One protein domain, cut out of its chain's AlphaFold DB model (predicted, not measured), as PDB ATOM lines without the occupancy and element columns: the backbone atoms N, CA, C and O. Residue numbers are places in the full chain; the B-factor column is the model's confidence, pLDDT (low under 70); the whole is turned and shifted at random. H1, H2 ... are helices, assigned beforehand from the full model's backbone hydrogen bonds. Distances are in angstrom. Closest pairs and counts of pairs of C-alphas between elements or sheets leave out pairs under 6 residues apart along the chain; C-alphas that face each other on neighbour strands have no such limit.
ATOM      1  N   LYS A 200      82.922  30.392  65.931       82.56
ATOM      2  CA  LYS A 200      84.154  29.596  65.858       82.56
ATOM      3  C   LYS A 200      84.168  28.464  66.880       82.56
ATOM      4  O   LYS A 200      84.502  27.342  66.518       82.56
ATOM      5  N   THR A 201      83.789  28.715  68.134       82.12
ATOM      6  CA  THR A 201      83.787  27.689  69.183       82.12
ATOM      7  C   THR A 201      82.815  26.567  68.834       82.12
ATOM      8  O   THR A 201      83.213  25.406  68.849       82.12
ATOM      9  N   VAL A 202      81.584  26.883  68.419       81.38
ATOM     10  CA  VAL A 202      80.599  25.878  67.973       81.38
ATOM     11  C   VAL A 202      81.095  25.133  66.736       81.38
ATOM     12  O   VAL A 202      80.932  23.915  66.624       81.38
ATOM     13  N   GLN A 203      81.763  25.829  65.814       83.06
ATOM     14  CA  GLN A 203      82.400  25.187  64.672       83.06
ATOM     15  C   GLN A 203      83.479  24.187  65.124       83.06
ATOM     16  O   GLN A 203      83.466  23.045  64.658       83.06
ATOM     17  N   ASN A 204      84.347  24.567  66.065       83.81
ATOM     18  CA  ASN A 204      85.383  23.705  66.633       83.81
ATOM     19  C   ASN A 204      84.772  22.515  67.398       83.81
ATOM     20  O   ASN A 204      85.222  21.383  67.217       83.81
ATOM     21  N   MET A 205      83.687  22.712  68.150       82.31
ATOM     22  CA  MET A 205      82.939  21.637  68.823       82.31
ATOM     23  C   MET A 205      82.382  20.607  67.846       82.31
ATOM     24  O   MET A 205      82.482  19.400  68.075       82.31
ATOM     25  N   LYS A 206      81.831  21.059  66.717       82.44
ATOM     26  CA  LYS A 206      81.361  20.166  65.654       82.44
ATOM     27  C   LYS A 206      82.517  19.396  65.017       82.44
ATOM     28  O   LYS A 206      82.370  18.209  64.723       82.44
ATOM     29  N   THR A 207      83.688  20.021  64.852       84.31
ATOM     30  CA  THR A 207      84.882  19.303  64.369       84.31
ATOM     31  C   THR A 207      85.388  18.261  65.368       84.31
ATOM     32  O   THR A 207      85.721  17.150  64.949       84.31
ATOM     33  N   LEU A 208      85.370  18.567  66.669       85.94
ATOM     34  CA  LEU A 208      85.682  17.619  67.738       85.94
ATOM     35  C   LEU A 208      84.707  16.436  67.713       85.94
ATOM     36  O   LEU A 208      85.133  15.285  67.638       85.94
ATOM     37  N   SER A 209      83.402  16.722  67.689       87.38
ATOM     38  CA  SER A 209      82.329  15.722  67.635       87.38
ATOM     39  C   SER A 209      82.484  14.796  66.428       87.38
ATOM     40  O   SER A 209      82.373  13.577  66.544       87.38
ATOM     41  N   TYR A 210      82.839  15.350  65.264       85.69
ATOM     42  CA  TYR A 210      83.180  14.559  64.085       85.69
ATOM     43  C   TYR A 210      84.372  13.625  64.341       85.69
ATOM     44  O   TYR A 210      84.279  12.435  64.032       85.69
ATOM     45  N   GLY A 211      85.468  14.142  64.904       87.62
ATOM     46  CA  GLY A 211      86.663  13.356  65.219       87.62
ATOM     47  C   GLY A 211      86.368  12.205  66.181       87.62
ATOM     48  O   GLY A 211      86.725  11.062  65.892       87.62
ATOM     49  N   LEU A 212      85.648  12.485  67.270       90.44
ATOM     50  CA  LEU A 212      85.241  11.500  68.274       90.44
ATOM     51  C   LEU A 212      84.300  10.435  67.701       90.44
ATOM     52  O   LEU A 212      84.489   9.250  67.963       90.44
ATOM     53  N   ASN A 213      83.325  10.824  66.874       90.06
ATOM     54  CA  ASN A 213      82.396   9.882  66.245       90.06
ATOM     55  C   ASN A 213      83.101   8.928  65.275       90.06
ATOM     56  O   ASN A 213      82.826   7.727  65.294       90.06
ATOM     57  N   VAL A 214      84.022   9.444  64.454       89.25
ATOM     58  CA  VAL A 214      84.834   8.605  63.559       89.25
ATOM     59  C   VAL A 214      85.734   7.681  64.379       89.25
ATOM     60  O   VAL A 214      85.811   6.493  64.077       89.25
ATOM     61  N   LEU A 215      86.376   8.199  65.431       90.94
ATOM     62  CA  LEU A 215      87.237   7.408  66.305       90.94
ATOM     63  C   LEU A 215      86.456   6.268  66.976       90.94
ATOM     64  O   LEU A 215      86.860   5.116  66.859       90.94
ATOM     65  N   HIS A 216      85.310   6.566  67.593       91.56
ATOM     66  CA  HIS A 216      84.442   5.581  68.243       91.56
ATOM     67  C   HIS A 216      83.942   4.514  67.256       91.56
ATOM     68  O   HIS A 216      83.981   3.319  67.557       91.56
ATOM     69  N   HIS A 217      83.536   4.920  66.046       89.69
ATOM     70  CA  HIS A 217      83.128   3.994  64.988       89.69
ATOM     71  C   HIS A 217      84.259   3.028  64.607       89.69
ATOM     72  O   HIS A 217      84.044   1.816  64.527       89.69
ATOM     73  N   LEU A 218      85.471   3.552  64.396       89.31
ATOM     74  CA  LEU A 218      86.644   2.749  64.054       89.31
ATOM     75  C   LEU A 218      87.021   1.786  65.185       89.31
ATOM     76  O   LEU A 218      87.249   0.608  64.913       89.31
ATOM     77  N   THR A 219      87.002   2.245  66.440       89.44
ATOM     78  CA  THR A 219      87.264   1.410  67.620       89.44
ATOM     79  C   THR A 219      86.357   0.173  67.641       89.44
ATOM     80  O   THR A 219      86.847  -0.954  67.763       89.44
ATOM     81  N   TRP A 220      85.045   0.348  67.441       87.38
ATOM     82  CA  TRP A 220      84.092  -0.769  67.407       87.38
ATOM     83  C   TRP A 220      84.266  -1.678  66.191       87.38
ATOM     84  O   TRP A 220      84.152  -2.902  66.315       87.38
ATOM     85  N   LYS A 221      84.578  -1.118  65.018       88.12
ATOM     86  CA  LYS A 221      84.820  -1.915  63.806       88.12
ATOM     87  C   LYS A 221      86.034  -2.814  63.960       88.12
ATOM     88  O   LYS A 221      85.922  -4.021  63.755       88.12
ATOM     89  N   PHE A 222      87.159  -2.275  64.408       87.81
ATOM     90  CA  PHE A 222      88.355  -3.068  64.679       87.81
ATOM     91  C   PHE A 222      88.136  -4.108  65.785       87.81
ATOM     92  O   PHE A 222      88.649  -5.225  65.686       87.81
ATOM     93  N   HIS A 223      87.334  -3.793  66.809       85.06
ATOM     94  CA  HIS A 223      86.947  -4.779  67.814       85.06
ATOM     95  C   HIS A 223      86.137  -5.933  67.201       85.06
ATOM     96  O   HIS A 223      86.468  -7.096  67.428       85.06
ATOM     97  N   SER A 224      85.147  -5.634  66.351       84.62
ATOM     98  CA  SER A 224      84.337  -6.655  65.666       84.62
ATOM     99  C   SER A 224      85.154  -7.562  64.736       84.62
ATOM    100  O   SER A 224      84.839  -8.741  64.584       84.62
ATOM    101  N   LEU A 225      86.243  -7.034  64.170       83.38
ATOM    102  CA  LEU A 225      87.190  -7.771  63.329       83.38
ATOM    103  C   LEU A 225      88.214  -8.583  64.145       83.38
ATOM    104  O   LEU A 225      89.048  -9.285  63.575       83.38
ATOM    105  N   GLY A 226      88.179  -8.501  65.480       75.31
ATOM    106  CA  GLY A 226      89.124  -9.192  66.359       75.31
ATOM    107  C   GLY A 226      90.553  -8.643  66.280       75.31
ATOM    108  O   GLY A 226      91.500  -9.343  66.653       75.31
ATOM    109  N   SER A 227      90.723  -7.403  65.801       71.94
ATOM    110  CA  SER A 227      92.023  -6.730  65.692       71.94
ATOM    111  C   SER A 227      92.620  -6.391  67.069       71.94
ATOM    112  O   SER A 227      93.843  -6.308  67.199       71.94
ATOM    113  N   TYR A 228      91.776  -6.289  68.109       65.25
ATOM    114  CA  TYR A 228      92.157  -6.178  69.523       65.25
ATOM    115  C   TYR A 228      91.841  -7.484  70.256       65.25
ATOM    116  O   TYR A 228      90.687  -7.781  70.542       65.25
ATOM    117  N   ARG A 229      92.861  -8.290  70.570       55.50
ATOM    118  CA  ARG A 229      92.662  -9.575  71.271       55.50
ATOM    119  C   ARG A 229      92.761  -9.496  72.801       55.50
ATOM    120  O   ARG A 229      92.550 -10.515  73.444       55.50
ATOM    121  N   GLN A 230      93.130  -8.349  73.383       53.66
ATOM    122  CA  GLN A 230      93.532  -8.276  74.803       53.66
ATOM    123  C   GLN A 230      93.023  -7.059  75.598       53.66
ATOM    124  O   GLN A 230      93.126  -7.089  76.819       53.66
ATOM    125  N   GLU A 231      92.457  -6.025  74.969       64.31
ATOM    126  CA  GLU A 231      92.019  -4.800  75.664       64.31
ATOM    127  C   GLU A 231      90.573  -4.468  75.271       64.31
ATOM    128  O   GLU A 231      90.209  -4.575  74.096       64.31
ATOM    129  N   VAL A 232      89.743  -4.127  76.264       68.81
ATOM    130  CA  VAL A 232      88.351  -3.699  76.054       68.81
ATOM    131  C   VAL A 232      88.381  -2.364  75.298       68.81
ATOM    132  O   VAL A 232      89.120  -1.468  75.713       68.81
ATOM    133  N   PRO A 233      87.650  -2.222  74.176       79.62
ATOM    134  CA  PRO A 233      87.567  -0.947  73.471       79.62
ATOM    135  C   PRO A 233      86.994   0.133  74.392       79.62
ATOM    136  O   PRO A 233      86.060  -0.135  75.141       79.62
ATOM    137  N   LEU A 234      87.540   1.349  74.313       86.06
ATOM    138  CA  LEU A 234      86.996   2.488  75.049       86.06
ATOM    139  C   LEU A 234      85.613   2.847  74.500       86.06
ATOM    140  O   LEU A 234      85.433   2.943  73.280       86.06
ATOM    141  N   GLU A 235      84.656   3.056  75.400       88.62
ATOM    142  CA  GLU A 235      83.330   3.546  75.037       88.62
ATOM    143  C   GLU A 235      83.368   5.049  74.725       88.62
ATOM    144  O   GLU A 235      84.344   5.749  74.996       88.62
ATOM    145  N   PHE A 236      82.280   5.582  74.165       92.00
ATOM    146  CA  PHE A 236      82.199   6.998  73.810       92.00
ATOM    147  C   PHE A 236      82.472   7.940  74.997       92.00
ATOM    148  O   PHE A 236      83.223   8.903  74.856       92.00
ATOM    149  N   LEU A 237      81.921   7.640  76.179       92.00
ATOM    150  CA  LEU A 237      82.156   8.434  77.391       92.00
ATOM    151  C   LEU A 237      83.618   8.396  77.859       92.00
ATOM    152  O   LEU A 237      84.102   9.381  78.408       92.00
ATOM    153  N   ASP A 238      84.342   7.302  77.614       91.81
ATOM    154  CA  ASP A 238      85.770   7.214  77.937       91.81
ATOM    155  C   ASP A 238      86.608   8.098  77.009       91.81
ATOM    156  O   ASP A 238      87.554   8.748  77.452       91.81
ATOM    157  N   LEU A 239      86.248   8.156  75.722       91.62
ATOM    158  CA  LEU A 239      86.893   9.053  74.759       91.62
ATOM    159  C   LEU A 239      86.653  10.521  75.124       91.62
ATOM    160  O   LEU A 239      87.577  11.326  75.027       91.62
ATOM    161  N   LEU A 240      85.445  10.856  75.585       91.25
ATOM    162  CA  LEU A 240      85.132  12.188  76.104       91.25
ATOM    163  C   LEU A 240      85.928  12.521  77.364       91.25
ATOM    164  O   LEU A 240      86.444  13.626  77.479       91.25
ATOM    165  N   GLU A 241      86.064  11.576  78.294       90.81
ATOM    166  CA  GLU A 241      86.875  11.780  79.495       90.81
ATOM    167  C   GLU A 241      88.352  12.023  79.141       90.81
ATOM    168  O   GLU A 241      88.998  12.880  79.744       90.81
ATOM    169  N   LEU A 242      88.889  11.310  78.142       89.62
ATOM    170  CA  LEU A 242      90.251  11.522  77.647       89.62
ATOM    171  C   LEU A 242      90.442  12.882  76.967       89.62
ATOM    172  O   LEU A 242      91.512  13.465  77.129       89.62
ATOM    173  N   ASP A 243      89.447  13.376  76.221       88.19
ATOM    174  CA  ASP A 243      89.483  14.734  75.654       88.19
ATOM    175  C   ASP A 243      89.445  15.791  76.763       88.19
ATOM    176  O   ASP A 243      90.263  16.709  76.789       88.19
ATOM    177  N   ALA A 244      88.532  15.624  77.723       85.62
ATOM    178  CA  ALA A 244      88.284  16.602  78.774       85.62
ATOM    179  C   ALA A 244      89.431  16.711  79.793       85.62
ATOM    180  O   ALA A 244      89.656  17.782  80.347       85.62
ATOM    181  N   ARG A 245      90.207  15.636  79.999       84.56
ATOM    182  CA  ARG A 245      91.480  15.677  80.749       84.56
ATOM    183  C   ARG A 245      92.521  16.606  80.119       84.56
ATOM    184  O   ARG A 245      93.471  17.010  80.789       84.56
ATOM    185  N   GLY A 246      92.364  16.919  78.834       79.31
ATOM    186  CA  GLY A 246      93.299  17.724  78.066       79.31
ATOM    187  C   GLY A 246      94.627  17.015  77.781       79.31
ATOM    188  O   GLY A 246      94.811  15.817  78.006       79.31
ATOM    189  N   GLY A 247      95.578  17.785  77.251       81.00
ATOM    190  CA  GLY A 247      96.887  17.276  76.844       81.00
ATOM    191  C   GLY A 247      96.833  16.404  75.585       81.00
ATOM    192  O   GLY A 247      95.961  16.556  74.737       81.00
ATOM    193  N   ASP A 248      97.795  15.488  75.457       84.19
ATOM    194  CA  ASP A 248      97.966  14.619  74.284       84.19
ATOM    195  C   ASP A 248      97.429  13.190  74.505       84.19
ATOM    196  O   ASP A 248      97.719  12.277  73.729       84.19
ATOM    197  N   HIS A 249      96.648  12.965  75.569       86.06
ATOM    198  CA  HIS A 249      96.153  11.638  75.947       86.06
ATOM    199  C   HIS A 249      95.244  11.019  74.879       86.06
ATOM    200  O   HIS A 249      95.461   9.871  74.478       86.06
ATOM    201  N   LEU A 250      94.264  11.783  74.388       88.31
ATOM    202  CA  LEU A 250      93.360  11.333  73.332       88.31
ATOM    203  C   LEU A 250      94.104  11.099  72.009       88.31
ATOM    204  O   LEU A 250      93.867  10.097  71.338       88.31
ATOM    205  N   GLU A 251      95.046  11.975  71.658       89.06
ATOM    206  CA  GLU A 251      95.866  11.835  70.450       89.06
ATOM    207  C   GLU A 251      96.765  10.590  70.509       89.06
ATOM    208  O   GLU A 251      96.841   9.824  69.541       89.06
ATOM    209  N   LYS A 252      97.406  10.335  71.656       89.50
ATOM    210  CA  LYS A 252      98.191   9.115  71.898       89.50
ATOM    211  C   LYS A 252      97.329   7.867  71.763       89.50
ATOM    212  O   LYS A 252      97.744   6.918  71.094       89.50
ATOM    213  N   TYR A 253      96.135   7.877  72.360       89.56
ATOM    214  CA  TYR A 253      95.186   6.774  72.242       89.56
ATOM    215  C   TYR A 253      94.761   6.557  70.786       89.56
ATOM    216  O   TYR A 253      94.867   5.438  70.291       89.56
ATOM    217  N   ALA A 254      94.357   7.614  70.074       90.00
ATOM    218  CA  ALA A 254      93.946   7.532  68.675       90.00
ATOM    219  C   ALA A 254      95.068   6.980  67.785       90.00
ATOM    220  O   ALA A 254      94.842   6.048  67.015       90.00
ATOM    221  N   THR A 255      96.293   7.484  67.945       90.75
ATOM    222  CA  THR A 255      97.470   7.027  67.190       90.75
ATOM    223  C   THR A 255      97.746   5.543  67.425       90.75
ATOM    224  O   THR A 255      97.951   4.778  66.480       90.75
ATOM    225  N   TRP A 256      97.744   5.117  68.689       89.25
ATOM    226  CA  TRP A 256      97.959   3.719  69.054       89.25
ATOM    227  C   TRP A 256      96.837   2.811  68.531       89.25
ATOM    228  O   TRP A 256      97.119   1.769  67.932       89.25
ATOM    229  N   MET A 257      95.580   3.226  68.712       88.50
ATOM    230  CA  MET A 257      94.383   2.474  68.339       88.50
ATOM    231  C   MET A 257      94.345   2.255  66.828       88.50
ATOM    232  O   MET A 257      94.249   1.109  66.389       88.50
ATOM    233  N   LEU A 258      94.516   3.319  66.037       89.88
ATOM    234  CA  LEU A 258      94.487   3.261  64.574       89.88
ATOM    235  C   LEU A 258      95.626   2.408  64.019       89.88
ATOM    236  O   LEU A 258      95.393   1.566  63.151       89.88
ATOM    237  N   LYS A 259      96.841   2.561  64.558       89.00
ATOM    238  CA  LYS A 259      97.998   1.773  64.125       89.00
ATOM    239  C   LYS A 259      97.764   0.283  64.351       89.00
ATOM    240  O   LYS A 259      97.855  -0.508  63.414       89.00
ATOM    241  N   ARG A 260      97.390  -0.093  65.577       87.06
ATOM    242  CA  ARG A 260      97.162  -1.494  65.958       87.06
ATOM    243  C   ARG A 260      95.920  -2.093  65.285       87.06
ATOM    244  O   ARG A 260      95.906  -3.283  64.977       87.06
ATOM    245  N   GLY A 261      94.900  -1.270  65.038       85.69
ATOM    246  CA  GLY A 261      93.699  -1.636  64.293       85.69
ATOM    247  C   GLY A 261      94.043  -2.020  62.857       85.69
ATOM    248  O   GLY A 261      93.856  -3.173  62.466       85.69
ATOM    249  N   PHE A 262      94.641  -1.101  62.093       86.81
ATOM    250  CA  PHE A 262      94.953  -1.332  60.679       86.81
ATOM    251  C   PHE A 262      96.022  -2.410  60.443       86.81
ATOM    252  O   PHE A 262      95.922  -3.151  59.461       86.81
ATOM    253  N   GLU A 263      96.998  -2.574  61.347       85.31
ATOM    254  CA  GLU A 263      98.015  -3.637  61.271       85.31
ATOM    255  C   GLU A 263      97.389  -5.030  61.062       85.31
ATOM    256  O   GLU A 263      97.843  -5.798  60.205       85.31
ATOM    257  N   ASN A 264      96.283  -5.316  61.759       79.56
ATOM    258  CA  ASN A 264      95.626  -6.627  61.777       79.56
ATOM    259  C   ASN A 264      94.433  -6.763  60.815       79.56
ATOM    260  O   ASN A 264      93.812  -7.822  60.773       79.56
ATOM    261  N   THR A 265      94.106  -5.727  60.039       84.56
ATOM    262  CA  THR A 265      92.987  -5.768  59.076       84.56
ATOM    263  C   THR A 265      93.396  -6.310  57.707       84.56
ATOM    264  O   THR A 265      94.544  -6.153  57.269       84.56
ATOM    265  N   SER A 266      92.463  -6.985  57.027       85.56
ATOM    266  CA  SER A 266      92.643  -7.416  55.637       85.56
ATOM    267  C   SER A 266      92.390  -6.258  54.660       85.56
ATOM    268  O   SER A 266      91.806  -5.242  55.026       85.56
ATOM    269  N   LEU A 267      92.801  -6.403  53.395       83.94
ATOM    270  CA  LEU A 267      92.518  -5.405  52.350       83.94
ATOM    271  C   LEU A 267      91.007  -5.178  52.155       83.94
ATOM    272  O   LEU A 267      90.584  -4.044  51.940       83.94
ATOM    273  N   SER A 268      90.199  -6.246  52.225       83.81
ATOM    274  CA  SER A 268      88.740  -6.142  52.087       83.81
ATOM    275  C   SER A 268      88.154  -5.317  53.225       83.81
ATOM    276  O   SER A 268      87.435  -4.355  52.969       83.81
ATOM    277  N   ASP A 269      88.545  -5.635  54.460       85.69
ATOM    278  CA  ASP A 269      88.036  -4.947  55.646       85.69
ATOM    279  C   ASP A 269      88.470  -3.478  55.663       85.69
ATOM    280  O   ASP A 269      87.653  -2.602  55.927       85.69
ATOM    281  N   SER A 270      89.725  -3.174  55.311       84.50
ATOM    282  CA  SER A 270      90.216  -1.791  55.207       84.50
ATOM    283  C   SER A 270      89.432  -0.965  54.186       84.50
ATOM    284  O   SER A 270      89.104   0.195  54.446       84.50
ATOM    285  N   ALA A 271      89.100  -1.547  53.031       83.44
ATOM    286  CA  ALA A 271      88.297  -0.875  52.013       83.44
ATOM    287  C   ALA A 271      86.842  -0.669  52.461       83.44
ATOM    288  O   ALA A 271      86.266   0.394  52.207       83.44
ATOM    289  N   ASP A 272      86.258  -1.649  53.152       85.81
ATOM    290  CA  ASP A 272      84.908  -1.541  53.703       85.81
ATOM    291  C   ASP A 272      84.838  -0.496  54.824       85.81
ATOM    292  O   ASP A 272      83.916   0.320  54.823       85.81
ATOM    293  N   ILE A 273      85.850  -0.425  55.696       86.44
ATOM    294  CA  ILE A 273      85.984   0.614  56.729       86.44
ATOM    295  C   ILE A 273      86.013   2.008  56.092       86.44
ATOM    296  O   ILE A 273      85.243   2.884  56.486       86.44
ATOM    297  N   VAL A 274      86.866   2.229  55.085       84.19
ATOM    298  CA  VAL A 274      86.978   3.537  54.410       84.19
ATOM    299  C   VAL A 274      85.651   3.923  53.749       84.19
ATOM    300  O   VAL A 274      85.199   5.064  53.876       84.19
ATOM    301  N   ARG A 275      84.977   2.970  53.092       83.00
ATOM    302  CA  ARG A 275      83.661   3.189  52.476       83.00
ATOM    303  C   ARG A 275      82.588   3.511  53.515       83.00
ATOM    304  O   ARG A 275      81.753   4.386  53.277       83.00
ATOM    305  N   GLU A 276      82.585   2.807  54.641       83.62
ATOM    306  CA  GLU A 276      81.616   3.008  55.711       83.62
ATOM    307  C   GLU A 276      81.798   4.374  56.359       83.62
ATOM    308  O   GLU A 276      80.838   5.137  56.367       83.62
ATOM    309  N   VAL A 277      83.021   4.741  56.760       83.50
ATOM    310  CA  VAL A 277      83.335   6.074  57.303       83.50
ATOM    311  C   VAL A 277      82.926   7.180  56.328       83.50
ATOM    312  O   VAL A 277      82.371   8.207  56.737       83.50
ATOM    313  N   PHE A 278      83.135   6.968  55.025       77.75
ATOM    314  CA  PHE A 278      82.688   7.920  54.015       77.75
ATOM    315  C   PHE A 278      81.162   8.066  53.997       77.75
ATOM    316  O   PHE A 278      80.624   9.177  54.017       77.75
ATOM    317  N   LYS A 279      80.446   6.941  54.002       80.50
ATOM    318  CA  LYS A 279      78.985   6.920  53.957       80.50
ATOM    319  C   LYS A 279      78.353   7.454  55.242       80.50
ATOM    320  O   LYS A 279      77.346   8.148  55.149       80.50
ATOM    321  N   THR A 280      78.898   7.144  56.413       78.38
ATOM    322  CA  THR A 280      78.296   7.474  57.713       78.38
ATOM    323  C   THR A 280      78.674   8.863  58.201       78.38
ATOM    324  O   THR A 280      77.800   9.585  58.673       78.38
ATOM    325  N   HIS A 281      79.940   9.258  58.064       77.38
ATOM    326  CA  HIS A 281      80.468  10.461  58.709       77.38
ATOM    327  C   HIS A 281      80.809  11.563  57.699       77.38
ATOM    328  O   HIS A 281      80.464  12.723  57.916       77.38
ATOM    329  N   ILE A 282      81.435  11.233  56.562       71.12
ATOM    330  CA  ILE A 282      81.861  12.242  55.569       71.12
ATOM    331  C   ILE A 282      80.670  12.791  54.774       71.12
ATOM    332  O   ILE A 282      80.566  14.001  54.586       71.12
ATOM    333  N   SER A 283      79.740  11.928  54.357       65.94
ATOM    334  CA  SER A 283      78.547  12.353  53.606       65.94
ATOM    335  C   SER A 283      77.612  13.253  54.427       65.94
ATOM    336  O   SER A 283      76.969  14.142  53.874       65.94
ATOM    337  N   ARG A 284      77.563  13.040  55.750       63.88
ATOM    338  CA  ARG A 284      76.742  13.815  56.690       63.88
ATOM    339  C   ARG A 284      77.416  15.118  57.116       63.88
ATOM    340  O   ARG A 284      76.753  16.146  57.150       63.88
ATOM    341  N   GLY A 285      78.730  15.100  57.352       54.31
ATOM    342  CA  GLY A 285      79.508  16.299  57.694       54.31
ATOM    343  C   GLY A 285      79.709  17.291  56.535       54.31
ATOM    344  O   GLY A 285      80.153  18.414  56.755       54.31
ATOM    345  N   GLY A 286      79.381  16.900  55.298       49.62
ATOM    346  CA  GLY A 286      79.670  17.647  54.070       49.62
ATOM    347  C   GLY A 286      78.795  18.868  53.767       49.62
ATOM    348  O   GLY A 286      78.830  19.332  52.630       49.62
ATOM    349  N   LYS A 287      78.001  19.389  54.714       51.75
ATOM    350  CA  LYS A 287      77.204  20.600  54.450       51.75
ATOM    351  C   LYS A 287      77.991  21.909  54.560       51.75
ATOM    352  O   LYS A 287      77.687  22.786  53.770       51.75
ATOM    353  N   ASP A 288      79.030  22.017  55.398       47.19
ATOM    354  CA  ASP A 288      79.737  23.307  55.587       47.19
ATOM    355  C   ASP A 288      81.244  23.221  55.914       47.19
ATOM    356  O   ASP A 288      81.890  24.239  56.159       47.19
ATOM    357  N   TYR A 289      81.864  22.038  55.883       50.16
ATOM    358  CA  TYR A 289      83.282  21.892  56.231       50.16
ATOM    359  C   TYR A 289      84.097  21.482  55.008       50.16
ATOM    360  O   TYR A 289      84.026  20.341  54.551       50.16
ATOM    361  N   GLN A 290      84.910  22.401  54.480       44.66
ATOM    362  CA  GLN A 290      85.986  22.035  53.560       44.66
ATOM    363  C   GLN A 290      86.937  21.094  54.307       44.66
ATOM    364  O   GLN A 290      87.746  21.533  55.118       44.66
ATOM    365  N   LEU A 291      86.800  19.783  54.092       51.78
ATOM    366  CA  LEU A 291      87.693  18.794  54.685       51.78
ATOM    367  C   LEU A 291      89.090  18.994  54.071       51.78
ATOM    368  O   LEU A 291      89.246  18.737  52.871       51.78
ATOM    369  N   PRO A 292      90.109  19.401  54.856       48.94
ATOM    370  CA  PRO A 292      91.441  19.714  54.331       48.94
ATOM    371  C   PRO A 292      92.135  18.516  53.656       48.94
ATOM    372  O   PRO A 292      93.069  18.710  52.889       48.94
ATOM    373  N   TYR A 293      91.641  17.291  53.879       55.03
ATOM    374  CA  TYR A 293      92.215  16.033  53.384       55.03
ATOM    375  C   TYR A 293      91.272  15.217  52.483       55.03
ATOM    376  O   TYR A 293      91.373  13.992  52.416       55.03
ATOM    377  N   SER A 294      90.319  15.868  51.806       63.31
ATOM    378  CA  SER A 294      89.404  15.187  50.870       63.31
ATOM    379  C   SER A 294      90.125  14.578  49.658       63.31
ATOM    380  O   SER A 294      89.750  13.497  49.206       63.31
ATOM    381  N   VAL A 295      91.189  15.231  49.178       65.75
ATOM    382  CA  VAL A 295      92.021  14.750  48.062       65.75
ATOM    383  C   VAL A 295      92.812  13.509  48.476       65.75
ATOM    384  O   VAL A 295      92.661  12.467  47.845       65.75
ATOM    385  N   GLU A 296      93.538  13.570  49.595       67.56
ATOM    386  CA  GLU A 296      94.277  12.427  50.157       67.56
ATOM    387  C   GLU A 296      93.348  11.222  50.426       67.56
ATOM    388  O   GLU A 296      93.701  10.086  50.124       67.56
ATOM    389  N   LEU A 297      92.113  11.443  50.907       69.81
ATOM    390  CA  LEU A 297      91.137  10.357  51.093       69.81
ATOM    391  C   LEU A 297      90.720   9.712  49.770       69.81
ATOM    392  O   LEU A 297      90.538   8.498  49.702       69.81
ATOM    393  N   SER A 298      90.527  10.524  48.729       70.88
ATOM    394  CA  SER A 298      90.168  10.030  47.401       70.88
ATOM    395  C   SER A 298      91.314   9.241  46.769       70.88
ATOM    396  O   SER A 298      91.072   8.201  46.167       70.88
ATOM    397  N   GLU A 299      92.559   9.668  46.982       75.19
ATOM    398  CA  GLU A 299      93.763   8.949  46.563       75.19
ATOM    399  C   GLU A 299      93.891   7.611  47.295       75.19
ATOM    400  O   GLU A 299      94.073   6.579  46.656       75.19
ATOM    401  N   VAL A 300      93.690   7.604  48.614       76.00
ATOM    402  CA  VAL A 300      93.676   6.391  49.441       76.00
ATOM    403  C   VAL A 300      92.556   5.431  49.020       76.00
ATOM    404  O   VAL A 300      92.785   4.228  48.891       76.00
ATOM    405  N   ALA A 301      91.346   5.937  48.769       75.62
ATOM    406  CA  ALA A 301      90.217   5.127  48.319       75.62
ATOM    407  C   ALA A 301      90.444   4.551  46.911       75.62
ATOM    408  O   ALA A 301      90.131   3.383  46.669       75.62
ATOM    409  N   ASN A 302      91.026   5.340  46.003       77.25
ATOM    410  CA  ASN A 302      91.403   4.891  44.664       77.25
ATOM    411  C   ASN A 302      92.513   3.837  44.727       77.25
ATOM    412  O   ASN A 302      92.404   2.815  44.059       77.25
ATOM    413  N   HIS A 303      93.530   4.027  45.571       78.38
ATOM    414  CA  HIS A 303      94.605   3.051  45.790       78.38
ATOM    415  C   HIS A 303      94.070   1.728  46.347       78.38
ATOM    416  O   HIS A 303      94.385   0.660  45.830       78.38
ATOM    417  N   LEU A 304      93.174   1.777  47.337       79.50
ATOM    418  CA  LEU A 304      92.502   0.586  47.866       79.50
ATOM    419  C   LEU A 304      91.667  -0.136  46.802       79.50
ATOM    420  O   LEU A 304      91.703  -1.365  46.718       79.50
ATOM    421  N   TRP A 305      90.944   0.615  45.969       79.81
ATOM    422  CA  TRP A 305      90.184   0.061  44.851       79.81
ATOM    423  C   TRP A 305      91.102  -0.580  43.800       79.81
ATOM    424  O   TRP A 305      90.840  -1.692  43.339       79.81
ATOM    425  N   GLU A 306      92.217   0.068  43.461       76.94
ATOM    426  CA  GLU A 306      93.219  -0.484  42.552       76.94
ATOM    427  C   GLU A 306      93.857  -1.759  43.106       76.94
ATOM    428  O   GLU A 306      94.012  -2.725  42.359       76.94
ATOM    429  N   CYS A 307      94.159  -1.813  44.404       78.62
ATOM    430  CA  CYS A 307      94.660  -3.016  45.060       78.62
ATOM    431  C   CYS A 307      93.659  -4.178  44.990       78.62
ATOM    432  O   CYS A 307      94.065  -5.312  44.730       78.62
ATOM    433  N   GLN A 308      92.357  -3.906  45.137       80.06
ATOM    434  CA  GLN A 308      91.300  -4.917  45.006       80.06
ATOM    435  C   GLN A 308      91.138  -5.429  43.568       80.06
ATOM    436  O   GLN A 308      90.995  -6.631  43.355       80.06
ATOM    437  N   VAL A 309      91.161  -4.534  42.575       78.31
ATOM    438  CA  VAL A 309      90.905  -4.886  41.166       78.31
ATOM    439  C   VAL A 309      92.141  -5.476  40.486       78.31
ATOM    440  O   VAL A 309      92.027  -6.426  39.712       78.31
ATOM    441  N   LYS A 310      93.331  -4.934  40.769       76.25
ATOM    442  CA  LYS A 310      94.600  -5.336  40.138       76.25
ATOM    443  C   LYS A 310      95.367  -6.401  40.934       76.25
ATOM    444  O   LYS A 310      96.414  -6.837  40.469       76.25
ATOM    445  N   SER A 311      94.860  -6.839  42.096       72.19
ATOM    446  CA  SER A 311      95.521  -7.815  42.988       72.19
ATOM    447  C   SER A 311      96.948  -7.403  43.389       72.19
ATOM    448  O   SER A 311      97.860  -8.229  43.433       72.19
ATOM    449  N   LEU A 312      97.150  -6.109  43.651       74.00
ATOM    450  CA  LEU A 312      98.425  -5.586  44.148       74.00
ATOM    451  C   LEU A 312      98.632  -5.995  45.621       74.00
ATOM    452  O   LEU A 312      97.654  -6.180  46.353       74.00
ATOM    453  N   PRO A 313      99.889  -6.154  46.076       71.38
ATOM    454  CA  PRO A 313     100.167  -6.524  47.458       71.38
ATOM    455  C   PRO A 313      99.792  -5.375  48.402       71.38
ATOM    456  O   PRO A 313     100.431  -4.332  48.377       71.38
ATOM    457  N   PHE A 314      98.788  -5.589  49.257       79.06
ATOM    458  CA  PHE A 314      98.472  -4.689  50.370       79.06
ATOM    459  C   PHE A 314      99.412  -4.985  51.540       79.06
ATOM    460  O   PHE A 314      99.221  -5.949  52.292       79.06
ATOM    461  N   GLY A 315     100.484  -4.203  51.620       79.19
ATOM    462  CA  GLY A 315     101.607  -4.433  52.518       79.19
ATOM    463  C   GLY A 315     101.484  -3.726  53.867       79.19
ATOM    464  O   GLY A 315     100.489  -3.081  54.199       79.19
ATOM    465  N   THR A 316     102.544  -3.825  54.665       81.62
ATOM    466  CA  THR A 316     102.664  -3.091  55.935       81.62
ATOM    467  C   THR A 316     102.772  -1.578  55.730       81.62
ATOM    468  O   THR A 316     102.342  -0.819  56.592       81.62
ATOM    469  N   GLU A 317     103.314  -1.136  54.594       83.19
ATOM    470  CA  GLU A 317     103.467   0.282  54.258       83.19
ATOM    471  C   GLU A 317     102.122   0.945  53.928       83.19
ATOM    472  O   GLU A 317     101.819   1.994  54.490       83.19
ATOM    473  N   ASP A 318     101.257   0.290  53.145       82.12
ATOM    474  CA  ASP A 318      99.904   0.789  52.847       82.12
ATOM    475  C   ASP A 318      99.052   0.912  54.122       82.12
ATOM    476  O   ASP A 318      98.342   1.898  54.333       82.12
ATOM    477  N   LYS A 319      99.161  -0.076  55.022       84.50
ATOM    478  CA  LYS A 319      98.508  -0.057  56.342       84.50
ATOM    479  C   LYS A 319      99.011   1.092  57.216       84.50
ATOM    480  O   LYS A 319      98.217   1.746  57.893       84.50
ATOM    481  N   ALA A 320     100.316   1.360  57.192       85.62
ATOM    482  CA  ALA A 320     100.912   2.473  57.922       85.62
ATOM    483  C   ALA A 320     100.479   3.833  57.348       85.62
ATOM    484  O   ALA A 320     100.184   4.746  58.120       85.62
ATOM    485  N   GLN A 321     100.376   3.960  56.021       83.56
ATOM    486  CA  GLN A 321      99.867   5.164  55.359       83.56
ATOM    487  C   GLN A 321      98.400   5.431  55.719       83.56
ATOM    488  O   GLN A 321      98.067   6.551  56.101       83.56
ATOM    489  N   LEU A 322      97.545   4.402  55.705       84.81
ATOM    490  CA  LEU A 322      96.152   4.495  56.162       84.81
ATOM    491  C   LEU A 322      96.045   4.944  57.618       84.81
ATOM    492  O   LEU A 322      95.304   5.874  57.938       84.81
ATOM    493  N   SER A 323      96.816   4.309  58.503       87.44
ATOM    494  CA  SER A 323      96.866   4.694  59.911       87.44
ATOM    495  C   SER A 323      97.319   6.143  60.073       87.44
ATOM    496  O   SER A 323      96.724   6.879  60.861       87.44
ATOM    497  N   SER A 324      98.355   6.568  59.348       87.44
ATOM    498  CA  SER A 324      98.878   7.934  59.410       87.44
ATOM    499  C   SER A 324      97.853   8.949  58.908       87.44
ATOM    500  O   SER A 324      97.639   9.963  59.571       87.44
ATOM    501  N   TYR A 325      97.158   8.639  57.810       86.31
ATOM    502  CA  TYR A 325      96.078   9.455  57.270       86.31
ATOM    503  C   TYR A 325      94.971   9.677  58.307       86.31
ATOM    504  O   TYR A 325      94.663  10.820  58.643       86.31
ATOM    505  N   PHE A 326      94.402   8.600  58.865       86.38
ATOM    506  CA  PHE A 326      93.318   8.722  59.845       86.38
ATOM    507  C   PHE A 326      93.779   9.396  61.134       86.38
ATOM    508  O   PHE A 326      93.026  10.190  61.692       86.38
ATOM    509  N   THR A 327      95.015   9.143  61.574       88.12
ATOM    510  CA  THR A 327      95.583   9.811  62.753       88.12
ATOM    511  C   THR A 327      95.689  11.310  62.503       88.12
ATOM    512  O   THR A 327      95.138  12.095  63.260       88.12
ATOM    513  N   LYS A 328      96.303  11.732  61.393       85.75
ATOM    514  CA  LYS A 328      96.438  13.149  61.029       85.75
ATOM    515  C   LYS A 328      95.075  13.823  60.859       85.75
ATOM    516  O   LYS A 328      94.865  14.933  61.343       85.75
ATOM    517  N   HIS A 329      94.137  13.141  60.201       82.50
ATOM    518  CA  HIS A 329      92.772  13.624  60.017       82.50
ATOM    519  C   HIS A 329      92.101  13.840  61.374       82.50
ATOM    520  O   HIS A 329      91.647  14.945  61.653       82.50
ATOM    521  N   ILE A 330      92.061  12.832  62.240       85.00
ATOM    522  CA  ILE A 330      91.341  12.892  63.517       85.00
ATOM    523  C   ILE A 330      92.052  13.816  64.523       85.00
ATOM    524  O   ILE A 330      91.414  14.736  65.030       85.00
ATOM    525  N   SER A 331      93.361  13.653  64.740       83.31
ATOM    526  CA  SER A 331      94.132  14.414  65.735       83.31
ATOM    527  C   SER A 331      94.166  15.913  65.461       83.31
ATOM    528  O   SER A 331      94.142  16.696  66.402       83.31
ATOM    529  N   SER A 332      94.125  16.341  64.191       81.44
ATOM    530  CA  SER A 332      94.066  17.774  63.847       81.44
ATOM    531  C   SER A 332      92.829  18.507  64.385       81.44
ATOM    532  O   SER A 332      92.790  19.732  64.336       81.44
ATOM    533  N   ARG A 333      91.815  17.773  64.864       80.44
ATOM    534  CA  ARG A 333      90.551  18.316  65.382       80.44
ATOM    535  C   ARG A 333      90.473  18.322  66.907       80.44
ATOM    536  O   ARG A 333      89.564  18.938  67.458       80.44
ATOM    537  N   PHE A 334      91.388  17.631  67.582       83.06
ATOM    538  CA  PHE A 334      91.428  17.563  69.039       83.06
ATOM    539  C   PHE A 334      92.095  18.810  69.614       83.06
ATOM    540  O   PHE A 334      93.008  19.367  69.009       83.06
ATOM    541  N   GLY A 335      91.593  19.292  70.754       75.00
ATOM    542  CA  GLY A 335      92.119  20.496  71.402       75.00
ATOM    543  C   GLY A 335      91.911  21.809  70.634       75.00
ATOM    544  O   GLY A 335      92.418  22.835  71.053       75.00
ATOM    545  N   LEU A 336      91.157  21.848  69.529       75.31
ATOM    546  CA  LEU A 336      90.849  23.124  68.857       75.31
ATOM    547  C   LEU A 336      89.860  23.983  69.653       75.31
ATOM    548  O   LEU A 336      89.821  25.203  69.510       75.31
ATOM    549  N   TRP A 337      89.025  23.349  70.474       69.56
ATOM    550  CA  TRP A 337      87.979  24.036  71.222       69.56
ATOM    551  C   TRP A 337      88.535  24.881  72.375       69.56
ATOM    552  O   TRP A 337      87.963  25.925  72.649       69.56
ATOM    553  N   ASN A 338      89.649  24.478  73.000       70.88
ATOM    554  CA  ASN A 338      90.275  25.201  74.117       70.88
ATOM    555  C   ASN A 338      91.267  26.291  73.665       70.88
ATOM    556  O   ASN A 338      91.753  27.063  74.488       70.88
ATOM    557  N   ALA A 339      91.580  26.347  72.368       71.62
ATOM    558  CA  ALA A 339      92.508  27.320  71.802       71.62
ATOM    559  C   ALA A 339      91.863  28.698  71.601       71.62
ATOM    560  O   ALA A 339      92.562  29.713  71.567       71.62
ATOM    561  N   GLU A 340      90.536  28.734  71.452       72.19
ATOM    562  CA  GLU A 340      89.791  29.966  71.220       72.19
ATOM    563  C   GLU A 340      89.421  30.649  72.547       72.19
ATOM    564  O   GLU A 340      89.079  29.977  73.533       72.19
ATOM    565  N   PRO A 341      89.447  31.990  72.584       70.12
ATOM    566  CA  PRO A 341      89.011  32.742  73.749       70.12
ATOM    567  C   PRO A 341      87.516  32.516  74.016       70.12
ATOM    568  O   PRO A 341      86.735  32.309  73.089       70.12
ATOM    569  N   TYR A 342      87.105  32.606  75.284       73.44
ATOM    570  CA  TYR A 342      85.720  32.400  75.743       73.44
ATOM    571  C   TYR A 342      85.169  30.978  75.565       73.44
ATOM    572  O   TYR A 342      83.966  30.765  75.750       73.44
ATOM    573  N   SER A 343      86.012  30.002  75.229       75.75
ATOM    574  CA  SER A 343      85.618  28.595  75.124       75.75
ATOM    575  C   SER A 343      85.059  28.038  76.439       75.75
ATOM    576  O   SER A 343      84.192  27.165  76.433       75.75
ATOM    577  N   GLU A 344      85.459  28.620  77.567       77.81
ATOM    578  CA  GLU A 344      85.004  28.288  78.913       77.81
ATOM    579  C   GLU A 344      83.517  28.589  79.132       77.81
ATOM    580  O   GLU A 344      82.897  27.942  79.970       77.81
TER     581      GLU A 344
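Overview. This is residues 200 to 344 of the 503 residues of the protein "Origin recognition complex subunit 3" of Thanatephorus cucumeris (strain AG1-IB / isolate 7/3/14) (UniProt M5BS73). Five helices make a bundle, with the long H1 as its hub: H4 packs on H1, the pair H3 and H6 packs on another side of H1, and H5 packs on H4. The short H2 is set steeply on H1 and H3. The printed part has 145 residues with six named helices, H1 to H6 in chain order, and no named strand; the class is all helix. It is compact, with a radius of gyration of the C-alphas of 15.5 A, and spans 53 by 36 by 22 A.

Arrangement. Start at H1, residues 200 to 224. With residues 210 to 221 alone it touches H4, residues 267 to 285, opposite ways at a shallow tilt of 27 degrees; the closest C-alphas, Val 214 and His 281, are 6.8 A apart. With residues 211 to 215 alone it touches H6, residues 316 to 331, closest at the C-alphas of Gly 211 and Ile 330, 5.0 A. H6 touches H3, residues 249 to 263, opposite ways at a shallow tilt of 27 degrees, closest at the C-alphas of Lys 259 and Ser 323, 5.3 A. H2, residues 236 to 244, touches H1 at a steep tilt of 45 degrees, closest at the C-alphas of His 216 and Phe 236, 6.2 A. H5, residues 294 to 310, forms a hairpin with H4, closest at the C-alphas of Ala 271 and Leu 304, 6.1 A. H5 and H6, also a hairpin, only just touch, with 3 pairs of C-alphas within 8 A. H1 and H5 are apart. Every O i to N i+4 pair is within hydrogen-bond range in H1, H2, H3, H5 and H6; in H4 it is 13 of 15.

Along the chain. Find C-alpha 200 at (84.154, 29.596, 65.858); from there H1 runs 36.3 A to C-alpha 224. H4, 25.9 A long, has a kink of 29 degrees near residue 279. H6 ends at C-alpha 331, (94.132, 14.414, 65.735).

Size, cuts and confidence. The printed part has no cut. The link from H1 to H2 is long, and residues 332 to 344 hold no named element. Look for pLDDT under 70 at residues 228 to 232, 283 to 297 and 337.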